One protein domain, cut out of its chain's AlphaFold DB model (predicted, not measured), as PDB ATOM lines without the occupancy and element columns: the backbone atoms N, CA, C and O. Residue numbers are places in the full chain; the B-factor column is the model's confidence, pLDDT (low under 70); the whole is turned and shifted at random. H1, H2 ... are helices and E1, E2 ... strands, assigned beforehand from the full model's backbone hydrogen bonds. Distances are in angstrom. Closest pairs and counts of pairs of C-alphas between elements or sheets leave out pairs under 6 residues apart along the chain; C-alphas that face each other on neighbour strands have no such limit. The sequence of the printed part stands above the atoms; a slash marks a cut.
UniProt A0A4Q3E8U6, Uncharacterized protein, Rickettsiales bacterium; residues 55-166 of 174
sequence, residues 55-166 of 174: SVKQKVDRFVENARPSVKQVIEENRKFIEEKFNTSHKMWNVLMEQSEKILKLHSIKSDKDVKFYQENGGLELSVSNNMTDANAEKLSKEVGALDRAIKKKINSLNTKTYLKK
ATOM      1  N   SER A  55      11.311 -29.381 -11.153       70.94
ATOM      2  CA  SER A  55      12.660 -28.801 -11.086       70.94
ATOM      3  C   SER A  55      12.716 -27.378 -11.652       70.94
ATOM      4  O   SER A  55      13.346 -26.497 -11.064       70.94
ATOM      5  N   VAL A  56      12.029 -27.129 -12.772       71.88
ATOM      6  CA  VAL A  56      11.946 -25.792 -13.376       71.88
ATOM      7  C   VAL A  56      11.172 -24.839 -12.469       71.88
ATOM      8  O   VAL A  56      11.661 -23.743 -12.202       71.88
ATOM      9  N   LYS A  57      10.032 -25.272 -11.916       72.88
ATOM     10  CA  LYS A  57       9.237 -24.467 -10.979       72.88
ATOM     11  C   LYS A  57      10.066 -24.033  -9.765       72.88
ATOM     12  O   LYS A  57      10.155 -22.848  -9.480       72.88
ATOM     13  N   GLN A  58      10.788 -24.964  -9.141       77.62
ATOM     14  CA  GLN A  58      11.634 -24.664  -7.980       77.62
ATOM     15  C   GLN A  58      12.808 -23.716  -8.304       77.62
ATOM     16  O   GLN A  58      13.291 -22.984  -7.438       77.62
ATOM     17  N   LYS A  59      13.330 -23.736  -9.539       76.06
ATOM     18  CA  LYS A  59      14.355 -22.776  -9.986       76.06
ATOM     19  C   LYS A  59      13.769 -21.380 -10.194       76.06
ATOM     20  O   LYS A  59      14.414 -20.407  -9.816       76.06
ATOM     21  N   VAL A  60      12.562 -21.294 -10.749       74.00
ATOM     22  CA  VAL A  60      11.834 -20.029 -10.906       74.00
ATOM     23  C   VAL A  60      11.500 -19.438  -9.538       74.00
ATOM     24  O   VAL A  60      11.825 -18.281  -9.305       74.00
ATOM     25  N   ASP A  61      10.971 -20.233  -8.607       78.00
ATOM     26  CA  ASP A  61      10.608 -19.763  -7.263       78.00
ATOM     27  C   ASP A  61      11.822 -19.148  -6.535       78.00
ATOM     28  O   ASP A  61      11.765 -18.010  -6.070       78.00
ATOM     29  N   ARG A  62      12.981 -19.824  -6.572       78.50
ATOM     30  CA  ARG A  62      14.241 -19.289  -6.014       78.50
ATOM     31  C   ARG A  62      14.732 -18.017  -6.705       78.50
ATOM     32  O   ARG A  62      15.353 -17.172  -6.062       78.50
ATOM     33  N   PHE A  63      14.507 -17.877  -8.010       78.31
ATOM     34  CA  PHE A  63      14.851 -16.653  -8.736       78.31
ATOM     35  C   PHE A  63      13.964 -15.482  -8.296       78.31
ATOM     36  O   PHE A  63      14.475 -14.390  -8.058       78.31
ATOM     37  N   VAL A  64      12.659 -15.716  -8.122       73.06
ATOM     38  CA  VAL A  64      11.703 -14.701  -7.650       73.06
ATOM     39  C   VAL A  64      12.020 -14.258  -6.219       73.06
ATOM     40  O   VAL A  64      12.006 -13.062  -5.927       73.06
ATOM     41  N   GLU A  65      12.363 -15.191  -5.331       80.75
ATOM     42  CA  GLU A  65      12.714 -14.888  -3.936       80.75
ATOM     43  C   GLU A  65      13.947 -13.982  -3.819       80.75
ATOM     44  O   GLU A  65      13.938 -13.023  -3.040       80.75
ATOM     45  N   ASN A  66      14.967 -14.229  -4.645       84.00
ATOM     46  CA  ASN A  66      16.226 -13.477  -4.654       84.00
ATOM     47  C   ASN A  66      16.200 -12.229  -5.555       84.00
ATOM     48  O   ASN A  66      17.197 -11.513  -5.665       84.00
ATOM     49  N   ALA A  67      15.075 -11.955  -6.219       78.62
ATOM     50  CA  ALA A  67      14.960 -10.833  -7.135       78.62
ATOM     51  C   ALA A  67      14.982  -9.477  -6.405       78.62
ATOM     52  O   ALA A  67      14.522  -9.332  -5.268       78.62
ATOM     53  N   ARG A  68      15.486  -8.448  -7.099       84.38
ATOM     54  CA  ARG A  68      15.448  -7.057  -6.621       84.38
ATOM     55  C   ARG A  68      13.991  -6.594  -6.434       84.38
ATOM     56  O   ARG A  68      13.125  -7.057  -7.178       84.38
ATOM     57  N   PRO A  69      13.709  -5.644  -5.523       83.19
ATOM     58  CA  PRO A  69      12.347  -5.158  -5.274       83.19
ATOM     59  C   PRO A  69      11.589  -4.716  -6.536       83.19
ATOM     60  O   PRO A  69      10.429  -5.078  -6.705       83.19
ATOM     61  N   SER A  70      12.259  -4.030  -7.469       74.00
ATOM     62  CA  SER A  70      11.665  -3.617  -8.750       74.00
ATOM     63  C   SER A  70      11.248  -4.798  -9.632       74.00
ATOM     64  O   SER A  70      10.205  -4.762 -10.274       74.00
ATOM     65  N   VAL A  71      12.021  -5.884  -9.628       74.12
ATOM     66  CA  VAL A  71      11.700  -7.107 -10.375       74.12
ATOM     67  C   VAL A  71      10.544  -7.856  -9.706       74.12
ATOM     68  O   VAL A  71       9.663  -8.354 -10.401       74.12
ATOM     69  N   LYS A  72      10.494  -7.885  -8.367       77.31
ATOM     70  CA  LYS A  72       9.363  -8.459  -7.616       77.31
ATOM     71  C   LYS A  72       8.052  -7.732  -7.920       77.31
ATOM     72  O   LYS A  72       7.033  -8.389  -8.114       77.31
ATOM     73  N   GLN A  73       8.092  -6.405  -8.022       78.88
ATOM     74  CA  GLN A  73       6.933  -5.604  -8.413       78.88
ATOM     75  C   GLN A  73       6.436  -5.967  -9.821       78.88
ATOM     76  O   GLN A  73       5.257  -6.275  -9.985       78.88
ATOM     77  N   VAL A  74       7.334  -6.027 -10.810       72.19
ATOM     78  CA  VAL A  74       6.987  -6.411 -12.192       72.19
ATOM     79  C   VAL A  74       6.413  -7.831 -12.264       72.19
ATOM     80  O   VAL A  74       5.469  -8.087 -13.012       72.19
ATOM     81  N   ILE A  75       6.945  -8.774 -11.479       74.69
ATOM     82  CA  ILE A  75       6.415 -10.145 -11.406       74.69
ATOM     83  C   ILE A  75       4.980 -10.149 -10.866       74.69
ATOM     84  O   ILE A  75       4.128 -10.843 -11.420       74.69
ATOM     85  N   GLU A  76       4.690  -9.370  -9.824       80.38
ATOM     86  CA  GLU A  76       3.346  -9.306  -9.246       80.38
ATOM     87  C   GLU A  76       2.346  -8.597 -10.173       80.38
ATOM     88  O   GLU A  76       1.205  -9.043 -10.309       80.38
ATOM     89  N   GLU A  77       2.764  -7.537 -10.866       74.44
ATOM     90  CA  GLU A  77       1.951  -6.875 -11.895       74.44
ATOM     91  C   GLU A  77       1.627  -7.830 -13.051       74.44
ATOM     92  O   GLU A  77       0.466  -7.952 -13.452       74.44
ATOM     93  N   ASN A  78       2.620  -8.595 -13.517       71.06
ATOM     94  CA  ASN A  78       2.411  -9.639 -14.518       71.06
ATOM     95  C   ASN A  78       1.484 -10.750 -14.008       71.06
ATOM     96  O   ASN A  78       0.623 -11.214 -14.757       71.06
ATOM     97  N   ARG A  79       1.604 -11.161 -12.740       75.81
ATOM     98  CA  ARG A  79       0.715 -12.164 -12.133       75.81
ATOM     99  C   ARG A  79      -0.734 -11.684 -12.123       75.81
ATOM    100  O   ARG A  79      -1.612 -12.413 -12.582       75.81
ATOM    101  N   LYS A  80      -0.970 -10.443 -11.691       78.31
ATOM    102  CA  LYS A  80      -2.298  -9.806 -11.708       78.31
ATOM    103  C   LYS A  80      -2.863  -9.704 -13.121       78.31
ATOM    104  O   LYS A  80      -4.035 -10.009 -13.337       78.31
ATOM    105  N   PHE A  81      -2.034  -9.321 -14.093       74.19
ATOM    106  CA  PHE A  81      -2.440  -9.272 -15.496       74.19
ATOM    107  C   PHE A  81      -2.853 -10.655 -16.019       74.19
ATOM    108  O   PHE A  81      -3.914 -10.791 -16.629       74.19
ATOM    109  N   ILE A  82      -2.051 -11.692 -15.756       71.31
ATOM    110  CA  ILE A  82      -2.356 -13.072 -16.163       71.31
ATOM    111  C   ILE A  82      -3.659 -13.546 -15.516       71.31
ATOM    112  O   ILE A  82      -4.515 -14.097 -16.209       71.31
ATOM    113  N   GLU A  83      -3.843 -13.301 -14.221       77.88
ATOM    114  CA  GLU A  83      -5.052 -13.686 -13.492       77.88
ATOM    115  C   GLU A  83      -6.303 -12.993 -14.052       77.88
ATOM    116  O   GLU A  83      -7.329 -13.633 -14.292       77.88
ATOM    117  N   GLU A  84      -6.224 -11.699 -14.358       73.44
ATOM    118  CA  GLU A  84      -7.325 -10.967 -14.982       73.44
ATOM    119  C   GLU A  84      -7.654 -11.491 -16.385       73.44
ATOM    120  O   GLU A  84      -8.832 -11.644 -16.740       73.44
ATOM    121  N   LYS A  85      -6.630 -11.795 -17.192       70.88
ATOM    122  CA  LYS A  85      -6.821 -12.396 -18.518       70.88
ATOM    123  C   LYS A  85      -7.435 -13.786 -18.412       70.88
ATOM    124  O   LYS A  85      -8.359 -14.082 -19.170       70.88
ATOM    125  N   PHE A  86      -6.997 -14.597 -17.454       73.06
ATOM    126  CA  PHE A  86      -7.563 -15.919 -17.198       73.06
ATOM    127  C   PHE A  86      -9.031 -15.821 -16.774       73.06
ATOM    128  O   PHE A  86      -9.886 -16.471 -17.370       73.06
ATOM    129  N   ASN A  87      -9.356 -14.926 -15.841       75.44
ATOM    130  CA  ASN A  87     -10.730 -14.685 -15.403       75.44
ATOM    131  C   ASN A  87     -11.626 -14.174 -16.541       75.44
ATOM    132  O   ASN A  87     -12.789 -14.570 -16.655       75.44
ATOM    133  N   THR A  88     -11.093 -13.312 -17.410       73.75
ATOM    134  CA  THR A  88     -11.800 -12.834 -18.607       73.75
ATOM    135  C   THR A  88     -12.058 -13.979 -19.587       73.75
ATOM    136  O   THR A  88     -13.182 -14.135 -20.062       73.75
ATOM    137  N   SER A  89     -11.043 -14.806 -19.847       70.19
ATOM    138  CA  SER A  89     -11.142 -15.988 -20.708       70.19
ATOM    139  C   SER A  89     -12.161 -16.992 -20.168       70.19
ATOM    140  O   SER A  89     -13.035 -17.446 -20.902       70.19
ATOM    141  N   HIS A  90     -12.136 -17.259 -18.863       75.12
ATOM    142  CA  HIS A  90     -13.062 -18.181 -18.217       75.12
ATOM    143  C   HIS A  90     -14.519 -17.697 -18.306       75.12
ATOM    144  O   HIS A  90     -15.414 -18.460 -18.666       75.12
ATOM    145  N   LYS A  91     -14.768 -16.400 -18.077       77.69
ATOM    146  CA  LYS A  91     -16.098 -15.802 -18.295       77.69
ATOM    147  C   LYS A  91     -16.550 -15.939 -19.747       77.69
ATOM    148  O   LYS A  91     -17.707 -16.265 -19.993       77.69
ATOM    149  N   MET A  92     -15.645 -15.702 -20.696       70.94
ATOM    150  CA  MET A  92     -15.924 -15.846 -22.124       70.94
ATOM    151  C   MET A  92     -16.301 -17.291 -22.480       70.94
ATOM    152  O   MET A  92     -17.275 -17.515 -23.195       70.94
ATOM    153  N   TRP A  93     -15.565 -18.261 -21.936       73.88
ATOM    154  CA  TRP A  93     -15.822 -19.686 -22.122       73.88
ATOM    155  C   TRP A  93     -17.205 -20.095 -21.609       73.88
ATOM    156  O   TRP A  93     -17.961 -20.736 -22.333       73.88
ATOM    157  N   ASN A  94     -17.586 -19.652 -20.408       79.00
ATOM    158  CA  ASN A  94     -18.909 -19.957 -19.854       79.00
ATOM    159  C   ASN A  94     -20.034 -19.406 -20.740       79.00
ATOM    160  O   ASN A  94     -21.019 -20.095 -20.993       79.00
ATOM    161  N   VAL A  95     -19.866 -18.194 -21.283       76.69
ATOM    162  CA  VAL A  95     -20.846 -17.654 -22.233       76.69
ATOM    163  C   VAL A  95     -20.885 -18.461 -23.527       76.69
ATOM    164  O   VAL A  95     -21.980 -18.684 -24.041       76.69
ATOM    165  N   LEU A  96     -19.734 -18.905 -24.043       75.19
ATOM    166  CA  LEU A  96     -19.682 -19.762 -25.228       75.19
ATOM    167  C   LEU A  96     -20.510 -21.025 -25.007       75.19
ATOM    168  O   LEU A  96     -21.406 -21.299 -25.794       75.19
ATOM    169  N   MET A  97     -20.269 -21.728 -23.898       76.69
ATOM    170  CA  MET A  97     -20.977 -22.962 -23.556       76.69
ATOM    171  C   MET A  97     -22.488 -22.734 -23.406       76.69
ATOM    172  O   MET A  97     -23.277 -23.461 -24.005       76.69
ATOM    173  N   GLU A  98     -22.902 -21.667 -22.711       81.00
ATOM    174  CA  GLU A  98     -24.322 -21.295 -22.593       81.00
ATOM    175  C   GLU A  98     -24.988 -20.983 -23.947       81.00
ATOM    176  O   GLU A  98     -26.209 -21.118 -24.082       81.00
ATOM    177  N   GLN A  99     -24.238 -20.464 -24.928       81.31
ATOM    178  CA  GLN A  99     -24.778 -20.174 -26.261       81.31
ATOM    179  C   GLN A  99     -24.748 -21.405 -27.164       81.31
ATOM    180  O   GLN A  99     -25.684 -21.583 -27.941       81.31
ATOM    181  N   SER A 100     -23.751 -22.280 -27.024       77.38
ATOM    182  CA  SER A 100     -23.646 -23.527 -27.783       77.38
ATOM    183  C   SER A 100     -24.896 -24.388 -27.635       77.38
ATOM    184  O   SER A 100     -25.414 -24.859 -28.637       77.38
ATOM    185  N   GLU A 101     -25.463 -24.515 -26.431       84.12
ATOM    186  CA  GLU A 101     -26.724 -25.250 -26.230       84.12
ATOM    187  C   GLU A 101     -27.894 -24.670 -27.042       84.12
ATOM    188  O   GLU A 101     -28.703 -25.407 -27.600       84.12
ATOM    189  N   LYS A 102     -27.981 -23.339 -27.153       83.62
ATOM    190  CA  LYS A 102     -29.043 -22.661 -27.918       83.62
ATOM    191  C   LYS A 102     -28.843 -22.835 -29.417       83.62
ATOM    192  O   LYS A 102     -29.816 -23.014 -30.143       83.62
ATOM    193  N   ILE A 103     -27.592 -22.812 -29.867       81.06
ATOM    194  CA  ILE A 103     -27.225 -23.064 -31.264       81.06
ATOM    195  C   ILE A 103     -27.513 -24.521 -31.632       81.06
ATOM    196  O   ILE A 103     -28.105 -24.779 -32.676       81.06
ATOM    197  N   LEU A 104     -27.181 -25.468 -30.754       82.56
ATOM    198  CA  LEU A 104     -27.542 -26.874 -30.924       82.56
ATOM    199  C   LEU A 104     -29.060 -27.051 -30.983       82.56
ATOM    200  O   LEU A 104     -29.547 -27.793 -31.827       82.56
ATOM    201  N   LYS A 105     -29.820 -26.310 -30.167       86.50
ATOM    202  CA  LYS A 105     -31.284 -26.325 -30.242       86.50
ATOM    203  C   LYS A 105     -31.805 -25.820 -31.592       86.50
ATOM    204  O   LYS A 105     -32.710 -26.434 -32.148       86.50
ATOM    205  N   LEU A 106     -31.225 -24.748 -32.139       83.56
ATOM    206  CA  LEU A 106     -31.549 -24.278 -33.492       83.56
ATOM    207  C   LEU A 106     -31.215 -25.340 -34.547       83.56
ATOM    208  O   LEU A 106     -32.032 -25.597 -35.424       83.56
ATOM    209  N   HIS A 107     -30.064 -26.003 -34.432       80.50
ATOM    210  CA  HIS A 107     -29.682 -27.097 -35.325       80.50
ATOM    211  C   HIS A 107     -30.662 -28.282 -35.250       80.50
ATOM    212  O   HIS A 107     -31.096 -28.787 -36.283       80.50
ATOM    213  N   SER A 108     -31.073 -28.693 -34.046       84.06
ATOM    214  CA  SER A 108     -32.105 -29.722 -33.864       84.06
ATOM    215  C   SER A 108     -33.437 -29.301 -34.478       84.06
ATOM    216  O   SER A 108     -34.041 -30.087 -35.193       84.06
ATOM    217  N   ILE A 109     -33.861 -28.045 -34.294       85.00
ATOM    218  CA  ILE A 109     -35.065 -27.516 -34.954       85.00
ATOM    219  C   ILE A 109     -34.938 -27.616 -36.479       85.00
ATOM    220  O   ILE A 109     -35.884 -28.061 -37.129       85.00
ATOM    221  N   LYS A 110     -33.777 -27.248 -37.040       81.69
ATOM    222  CA  LYS A 110     -33.496 -27.355 -38.478       81.69
ATOM    223  C   LYS A 110     -33.729 -28.777 -38.982       81.69
ATOM    224  O   LYS A 110     -34.462 -28.978 -39.945       81.69
ATOM    225  N   SER A 111     -33.110 -29.739 -38.300       81.12
ATOM    226  CA  SER A 111     -33.114 -31.150 -38.680       81.12
ATOM    227  C   SER A 111     -34.480 -31.808 -38.478       81.12
ATOM    228  O   SER A 111     -34.949 -32.524 -39.354       81.12
ATOM    229  N   ASP A 112     -35.130 -31.565 -37.339       84.44
ATOM    230  CA  ASP A 112     -36.366 -32.257 -36.954       84.44
ATOM    231  C   ASP A 112     -37.597 -31.725 -37.694       84.44
ATOM    232  O   ASP A 112     -38.601 -32.428 -37.829       84.44
ATOM    233  N   LYS A 113     -37.565 -30.449 -38.101       80.88
ATOM    234  CA  LYS A 113     -38.704 -29.761 -38.727       80.88
ATOM    235  C   LYS A 113     -38.509 -29.474 -40.211       80.88
ATOM    236  O   LYS A 113     -39.433 -28.931 -40.810       80.88
ATOM    237  N   ASP A 114     -37.354 -29.837 -40.773       79.94
ATOM    238  CA  ASP A 114     -36.962 -29.552 -42.160       79.94
ATOM    239  C   ASP A 114     -37.205 -28.079 -42.532       79.94
ATOM    240  O   ASP A 114     -37.829 -27.733 -43.535       79.94
ATOM    241  N   VAL A 115     -36.772 -27.186 -41.639       81.25
ATOM    242  CA  VAL A 115     -36.907 -25.737 -41.815       81.25
ATOM    243  C   VAL A 115     -35.585 -25.136 -42.260       81.25
ATOM    244  O   VAL A 115     -34.509 -25.603 -41.884       81.25
ATOM    245  N   LYS A 116     -35.655 -24.068 -43.050       81.69
ATOM    246  CA  LYS A 116     -34.469 -23.299 -43.454       81.69
ATOM    247  C   LYS A 116     -34.396 -22.016 -42.657       81.69
ATOM    248  O   LYS A 116     -35.435 -21.407 -42.409       81.69
ATOM    249  N   PHE A 117     -33.194 -21.601 -42.274       79.75
ATOM    250  CA  PHE A 117     -33.008 -20.354 -41.551       79.75
ATOM    251  C   PHE A 117     -32.394 -19.310 -42.466       79.75
ATOM    252  O   PHE A 117     -31.473 -19.573 -43.230       79.75
ATOM    253  N   TYR A 118     -32.874 -18.086 -42.362       77.38
ATOM    254  CA  TYR A 118     -32.271 -16.975 -43.075       77.38
ATOM    255  C   TYR A 118     -32.262 -15.750 -42.179       77.38
ATOM    256  O   TYR A 118     -32.957 -15.678 -41.166       77.38
ATOM    257  N   GLN A 119     -31.383 -14.812 -42.505       70.69
ATOM    258  CA  GLN A 119     -31.253 -13.589 -41.742       70.69
ATOM    259  C   GLN A 119     -31.918 -12.460 -42.509       70.69
ATOM    260  O   GLN A 119     -31.476 -12.112 -43.601       70.69
ATOM    261  N   GLU A 120     -32.954 -11.881 -41.919       71.81
ATOM    262  CA  GLU A 120     -33.695 -10.770 -42.502       71.81
ATOM    263  C   GLU A 120     -33.950  -9.714 -41.422       71.81
ATOM    264  O   GLU A 120     -34.117 -10.031 -40.243       71.81
ATOM    265  N   ASN A 121     -33.831  -8.432 -41.785       66.88
ATOM    266  CA  ASN A 121     -33.971  -7.287 -40.870       66.88
ATOM    267  C   ASN A 121     -33.106  -7.356 -39.594       66.88
ATOM    268  O   ASN A 121     -33.441  -6.803 -38.546       66.88
ATOM    269  N   GLY A 122     -31.968  -8.053 -39.666       65.38
ATOM    270  CA  GLY A 122     -31.092  -8.270 -38.520       65.38
ATOM    271  C   GLY A 122     -31.660  -9.235 -37.474       65.38
ATOM    272  O   GLY A 122     -31.117  -9.277 -36.370       65.38
ATOM    273  N   GLY A 123     -32.704 -10.004 -37.796       69.81
ATOM    274  CA  GLY A 123     -33.307 -11.105 -37.035       69.81
ATOM    275  C   GLY A 123     -33.031 -12.470 -37.676       69.81
ATOM    276  O   GLY A 123     -32.642 -12.539 -38.837       69.81
ATOM    277  N   LEU A 124     -33.170 -13.553 -36.904       77.12
ATOM    278  CA  LEU A 124     -33.202 -14.909 -37.461       77.12
ATOM    279  C   LEU A 124     -34.647 -15.255 -37.827       77.12
ATOM    280  O   LEU A 124     -35.506 -15.318 -36.945       77.12
ATOM    281  N   GLU A 125     -34.890 -15.479 -39.109       77.62
ATOM    282  CA  GLU A 125     -36.174 -15.903 -39.656       77.62
ATOM    283  C   GLU A 125     -36.108 -17.359 -40.122       77.62
ATOM    284  O   GLU A 125     -35.027 -17.946 -40.256       77.62
ATOM    285  N   LEU A 126     -37.278 -17.969 -40.318       84.31
ATOM    286  CA  LEU A 126     -37.394 -19.371 -40.692       84.31
ATOM    287  C   LEU A 126     -38.405 -19.563 -41.819       84.31
ATOM    288  O   LEU A 126     -39.498 -19.004 -41.796       84.31
ATOM    289  N   SER A 127     -38.037 -20.402 -42.780       81.50
ATOM    290  CA  SER A 127     -38.922 -20.887 -43.832       81.50
ATOM    291  C   SER A 127     -39.487 -22.235 -43.402       81.50
ATOM    292  O   SER A 127     -38.737 -23.180 -43.142       81.50
ATOM    293  N   VAL A 128     -40.811 -22.295 -43.295       82.25
ATOM    294  CA  VAL A 128     -41.579 -23.491 -42.936       82.25
ATOM    295  C   VAL A 128     -42.169 -24.150 -44.174       82.25
ATOM    296  O   VAL A 128     -42.574 -23.479 -45.117       82.25
ATOM    297  N   SER A 129     -42.231 -25.480 -44.151       77.50
ATOM    298  CA  SER A 129     -42.912 -26.280 -45.169       77.50
ATOM    299  C   SER A 129     -44.409 -25.959 -45.228       77.50
ATOM    300  O   SER A 129     -45.051 -25.809 -44.189       77.50
ATOM    301  N   ASN A 130     -44.982 -25.974 -46.436       76.44
ATOM    302  CA  ASN A 130     -46.422 -25.804 -46.681       76.44
ATOM    303  C   ASN A 130     -47.297 -26.856 -45.971       76.44
ATOM    304  O   ASN A 130     -48.506 -26.680 -45.865       76.44
ATOM    305  N   ASN A 131     -46.700 -27.950 -45.489       80.19
ATOM    306  CA  ASN A 131     -47.397 -29.009 -44.759       80.19
ATOM    307  C   ASN A 131     -47.498 -28.722 -43.247       80.19
ATOM    308  O   ASN A 131     -48.103 -29.506 -42.512       80.19
ATOM    309  N   MET A 132     -46.878 -27.644 -42.755       83.62
ATOM    310  CA  MET A 132     -46.948 -27.244 -41.353       83.62
ATOM    311  C   MET A 132     -48.188 -26.384 -41.106       83.62
ATOM    312  O   MET A 132     -48.466 -25.450 -41.845       83.62
ATOM    313  N   THR A 133     -48.926 -26.678 -40.034       88.50
ATOM    314  CA  THR A 133     -50.068 -25.851 -39.631       88.50
ATOM    315  C   THR A 133     -49.611 -24.481 -39.129       88.50
ATOM    316  O   THR A 133     -48.586 -24.381 -38.447       88.50
ATOM    317  N   ASP A 134     -50.414 -23.442 -39.369       86.19
ATOM    318  CA  ASP A 134     -50.111 -22.064 -38.952       86.19
ATOM    319  C   ASP A 134     -49.804 -21.956 -37.453       86.19
ATOM    320  O   ASP A 134     -48.846 -21.300 -37.049       86.19
ATOM    321  N   ALA A 135     -50.549 -22.682 -36.614       87.56
ATOM    322  CA  ALA A 135     -50.319 -22.716 -35.169       87.56
ATOM    323  C   ALA A 135     -48.933 -23.284 -34.798       87.56
ATOM    324  O   ALA A 135     -48.284 -22.809 -33.862       87.56
ATOM    325  N   ASN A 136     -48.458 -24.296 -35.531       86.06
ATOM    326  CA  ASN A 136     -47.132 -24.873 -35.316       86.06
ATOM    327  C   ASN A 136     -46.029 -23.961 -35.862       86.06
ATOM    328  O   ASN A 136     -45.008 -23.793 -35.192       86.06
ATOM    329  N   ALA A 137     -46.252 -23.335 -37.020       84.44
ATOM    330  CA  ALA A 137     -45.337 -22.358 -37.602       84.44
ATOM    331  C   ALA A 137     -45.160 -21.131 -36.691       84.44
ATOM    332  O   ALA A 137     -44.034 -20.707 -36.425       84.44
ATOM    333  N   GLU A 138     -46.252 -20.608 -36.127       87.38
ATOM    334  CA  GLU A 138     -46.217 -19.476 -35.198       87.38
ATOM    335  C   GLU A 138     -45.468 -19.835 -33.907       87.38
ATOM    336  O   GLU A 138     -44.624 -19.068 -33.429       87.38
ATOM    337  N   LYS A 139     -45.729 -21.023 -33.349       88.88
ATOM    338  CA  LYS A 139     -45.009 -21.518 -32.168       88.88
ATOM    339  C   LYS A 139     -43.508 -21.635 -32.441       88.88
ATOM    340  O   LYS A 139     -42.706 -21.209 -31.609       88.88
ATOM    341  N   LEU A 140     -43.140 -22.168 -33.605       86.75
ATOM    342  CA  LEU A 140     -41.750 -22.331 -34.014       86.75
ATOM    343  C   LEU A 140     -41.052 -20.980 -34.204       86.75
ATOM    344  O   LEU A 140     -39.952 -20.777 -33.696       86.75
ATOM    345  N   SER A 141     -41.724 -20.032 -34.856       86.06
ATOM    346  CA  SER A 141     -41.233 -18.663 -35.045       86.06
ATOM    347  C   SER A 141     -40.974 -17.961 -33.711       86.06
ATOM    348  O   SER A 141     -39.901 -17.390 -33.494       86.06
ATOM    349  N   LYS A 142     -41.897 -18.088 -32.748       88.19
ATOM    350  CA  LYS A 142     -41.711 -17.549 -31.390       88.19
ATOM    351  C   LYS A 142     -40.507 -18.167 -30.682       88.19
ATOM    352  O   LYS A 142     -39.750 -17.438 -30.035       88.19
ATOM    353  N   GLU A 143     -40.324 -19.480 -30.801       88.50
ATOM    354  CA  GLU A 143     -39.205 -20.199 -30.189       88.50
ATOM    355  C   GLU A 143     -37.855 -19.784 -30.790       88.50
ATOM    356  O   GLU A 143     -36.942 -19.399 -30.054       88.50
ATOM    357  N   VAL A 144     -37.744 -19.782 -32.117       86.44
ATOM    358  CA  VAL A 144     -36.526 -19.384 -32.840       86.44
ATOM    359  C   VAL A 144     -36.187 -17.919 -32.568       86.44
ATOM    360  O   VAL A 144     -35.049 -17.602 -32.213       86.44
ATOM    361  N   GLY A 145     -37.184 -17.031 -32.599       84.19
ATOM    362  CA  GLY A 145     -36.995 -15.624 -32.254       84.19
ATOM    363  C   GLY A 145     -36.563 -15.415 -30.797       84.19
ATOM    364  O   GLY A 145     -35.772 -14.515 -30.504       84.19
ATOM    365  N   ALA A 146     -37.041 -16.236 -29.855       87.06
ATOM    366  CA  ALA A 146     -36.596 -16.174 -28.462       87.06
ATOM    367  C   ALA A 146     -35.129 -16.606 -28.309       87.06
ATOM    368  O   ALA A 146     -34.379 -15.950 -27.578       87.06
ATOM    369  N   LEU A 147     -34.711 -17.660 -29.017       85.56
ATOM    370  CA  LEU A 147     -33.323 -18.130 -29.035       85.56
ATOM    371  C   LEU A 147     -32.384 -17.077 -29.632       85.56
ATOM    372  O   LEU A 147     -31.380 -16.737 -29.005       85.56
ATOM    373  N   ASP A 148     -32.743 -16.497 -30.776       82.81
ATOM    374  CA  ASP A 148     -31.969 -15.441 -31.436       82.81
ATOM    375  C   ASP A 148     -31.785 -14.208 -30.532       82.81
ATOM    376  O   ASP A 148     -30.664 -13.734 -30.316       82.81
ATOM    377  N   ARG A 149     -32.867 -13.735 -29.894       85.44
ATOM    378  CA  ARG A 149     -32.794 -12.628 -28.923       85.44
ATOM    379  C   ARG A 149     -31.917 -12.966 -27.722       85.44
ATOM    380  O   ARG A 149     -31.153 -12.110 -27.273       85.44
ATOM    381  N   ALA A 150     -32.013 -14.184 -27.190       84.38
ATOM    382  CA  ALA A 150     -31.199 -14.619 -26.057       84.38
ATOM    383  C   ALA A 150     -29.702 -14.628 -26.409       84.38
ATOM    384  O   ALA A 150     -28.892 -14.099 -25.637       84.38
ATOM    385  N   ILE A 151     -29.358 -15.141 -27.595       82.19
ATOM    386  CA  ILE A 151     -27.987 -15.161 -28.120       82.19
ATOM    387  C   ILE A 151     -27.463 -13.733 -28.295       82.19
ATOM    388  O   ILE A 151     -26.431 -13.370 -27.717       82.19
ATOM    389  N   LYS A 152     -28.207 -12.873 -29.000       79.50
ATOM    390  CA  LYS A 152     -27.821 -11.469 -29.230       79.50
ATOM    391  C   LYS A 152     -27.649 -10.685 -27.934       79.50
ATOM    392  O   LYS A 152     -26.651  -9.981 -27.767       79.50
ATOM    393  N   LYS A 153     -28.577 -10.835 -26.983       83.75
ATOM    394  CA  LYS A 153     -28.509 -10.166 -25.674       83.75
ATOM    395  C   LYS A 153     -27.226 -10.531 -24.928       83.75
ATOM    396  O   LYS A 153     -26.566  -9.647 -24.375       83.75
ATOM    397  N   LYS A 154     -26.854 -11.815 -24.912       79.69
ATOM    398  CA  LYS A 154     -25.660 -12.272 -24.192       79.69
ATOM    399  C   LYS A 154     -24.366 -11.826 -24.886       79.69
ATOM    400  O   LYS A 154     -23.455 -11.366 -24.199       79.69
ATOM    401  N   ILE A 155     -24.313 -11.861 -26.220       74.12
ATOM    402  CA  ILE A 155     -23.171 -11.354 -27.003       74.12
ATOM    403  C   ILE A 155     -22.963  -9.846 -26.772       74.12
ATOM    404  O   ILE A 155     -21.840  -9.405 -26.523       74.12
ATOM    405  N   ASN A 156     -24.034  -9.047 -26.785       73.38
ATOM    406  CA  ASN A 156     -23.943  -7.594 -26.591       73.38
ATOM    407  C   ASN A 156     -23.509  -7.202 -25.165       73.38
ATOM    408  O   ASN A 156     -22.775  -6.228 -24.980       73.38
ATOM    409  N   SER A 157     -23.902  -7.989 -24.159       70.12
ATOM    410  CA  SER A 157     -23.479  -7.815 -22.758       70.12
ATOM    411  C   SER A 157     -21.967  -8.010 -22.555       70.12
ATOM    412  O   SER A 157     -21.369  -7.401 -21.668       70.12
ATOM    413  N   LEU A 158     -21.323  -8.827 -23.393       63.91
ATOM    414  CA  LEU A 158     -19.873  -9.031 -23.339       63.91
ATOM    415  C   LEU A 158     -19.100  -7.877 -23.989       63.91
ATOM    416  O   LEU A 158     -18.115  -7.414 -23.423       63.91
ATOM    417  N   ASN A 159     -19.566  -7.353 -25.126       59.72
ATOM    418  CA  ASN A 159     -18.891  -6.238 -25.805       59.72
ATOM    419  C   ASN A 159     -18.857  -4.955 -24.956       59.72
ATOM    420  O   ASN A 159     -17.881  -4.211 -25.003       59.72
ATOM    421  N   THR A 160     -19.891  -4.714 -24.151       52.69
ATOM    422  CA  THR A 160     -20.003  -3.513 -23.307       52.69
ATOM    423  C   THR A 160     -19.144  -3.567 -22.041       52.69
ATOM    424  O   THR A 160     -18.750  -2.521 -21.533       52.69
ATOM    425  N   LYS A 161     -18.800  -4.761 -21.536       54.41
ATOM    426  CA  LYS A 161     -18.036  -4.904 -20.281       54.41
ATOM    427  C   LYS A 161     -16.521  -5.010 -20.462       54.41
ATOM    428  O   LYS A 161     -15.801  -4.798 -19.491       54.41
ATOM    429  N   THR A 162     -16.023  -5.323 -21.659       52.06
ATOM    430  CA  THR A 162     -14.612  -5.727 -21.835       52.06
ATOM    431  C   THR A 162     -13.690  -4.645 -22.419       52.06
ATOM    432  O   THR A 162     -12.482  -4.851 -22.419       52.06
ATOM    433  N   TYR A 163     -14.187  -3.474 -22.846       45.00
ATOM    434  CA  TYR A 163     -13.343  -2.514 -23.592       45.00
ATOM    435  C   TYR A 163     -13.357  -1.047 -23.137       45.00
ATOM    436  O   TYR A 163     -12.583  -0.265 -23.674       45.00
ATOM    437  N   LEU A 164     -14.157  -0.658 -22.139       41.03
ATOM    438  CA  LEU A 164     -14.288   0.762 -21.764       41.03
ATOM    439  C   LEU A 164     -13.604   1.180 -20.456       41.03
ATOM    440  O   LEU A 164     -13.592   2.365 -20.152       41.03
ATOM    441  N   LYS A 165     -13.016   0.259 -19.680       42.22
ATOM    442  CA  LYS A 165     -12.524   0.594 -18.328       42.22
ATOM    443  C   LYS A 165     -11.009   0.533 -18.113       42.22
ATOM    444  O   LYS A 165     -10.578   0.727 -16.992       42.22
ATOM    445  N   LYS A 166     -10.196   0.245 -19.137       42.12
ATOM    446  CA  LYS A 166      -8.725   0.180 -18.968       42.12
ATOM    447  C   LYS A 166      -7.898   0.997 -19.952       42.12
ATOM    448  O   LYS A 166      -6.714   1.178 -19.722       42.12
TER     449      LYS A 166
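What this domain is: This is residues 55 to 166 of the 174 residues of an uncharacterized protein of Rickettsiales bacterium (UniProt A0A4Q3E8U6). One very long helix, H2, makes most of the length of this model, and a second helix, H3, folds back beside part of it the opposite way. A small hairpin of two strands, E1 and E2, lies between them in the chain and packs with E2 on H3, while the short helix H1 makes a corner at the other end of H2, its residues 55 to 62 sticking out. The printed part has 112 residues, with three named helices and two named strands in the order H1, H2, E1, E2, H3; the sheet, in the order E1 - E2, is antiparallel, and the class is mostly helix. The whole is extended, with a radius of gyration of the C-alphas of 24.1 A and spans of 77 by 34 by 16 A.

Where its parts are: H1 holds residues 55 to 65, from C-alpha 55 at (12.660, -28.801, -11.086), and is 15.6 A long from first to last C-alpha. H2, residues 69 to 113, runs 65.8 A and ends with C-alpha 113 at (-38.704, -29.761, -38.727). E1 is residues 116 to 120, 12.6 A, and E2 is residues 123 to 127, 13.2 A. H3, residues 134 to 161, runs 40.9 A to C-alpha 161 at (-18.036, -4.904, -20.281).

How they stand to each other: H1 and H2 are close but not clearly touching, the closest C-alphas being those of Val 64 and Lys 72, 6.7 A apart. They run opposite ways at a steep tilt of 50 degrees. H2 touches H3 with residues 92 to 106 alone; the closest C-alphas, of Gln 99 and Ile 151, are 6.2 A apart. These two run opposite ways at a shallow tilt of 8 degrees. E1 and E2 form a hairpin, antiparallel at 143 degrees between their directions, with N 118 and O 125 at 3.0 A and N 125 and O 118 at 2.8 A, within hydrogen-bond range. The closest C-alphas of E2 and H3, those of Leu 124 and Asp 148, are 6.2 A apart. The closest of H2 and E1, those of Lys 110 and Lys 116, are 6.5 A apart. H1 and H3 are apart, as are E1 and H3. Every O i to N i+4 pair is within hydrogen-bond range in H1; H2 has 40 of 41 and H3 23 of 24.

The domain as a whole: The two C-alphas farthest apart are those of Asn 66 and Asn 131, 76.8 A. The printed part, residues 55 to 166, has no cut. The links H1 to H2, H2 to E1 and E1 to E2 are tight, and E2 to H3 is short; none is long. Mean pLDDT of the printed part is 76.7, with residues 121 to 123 and 158 to 166 under 70.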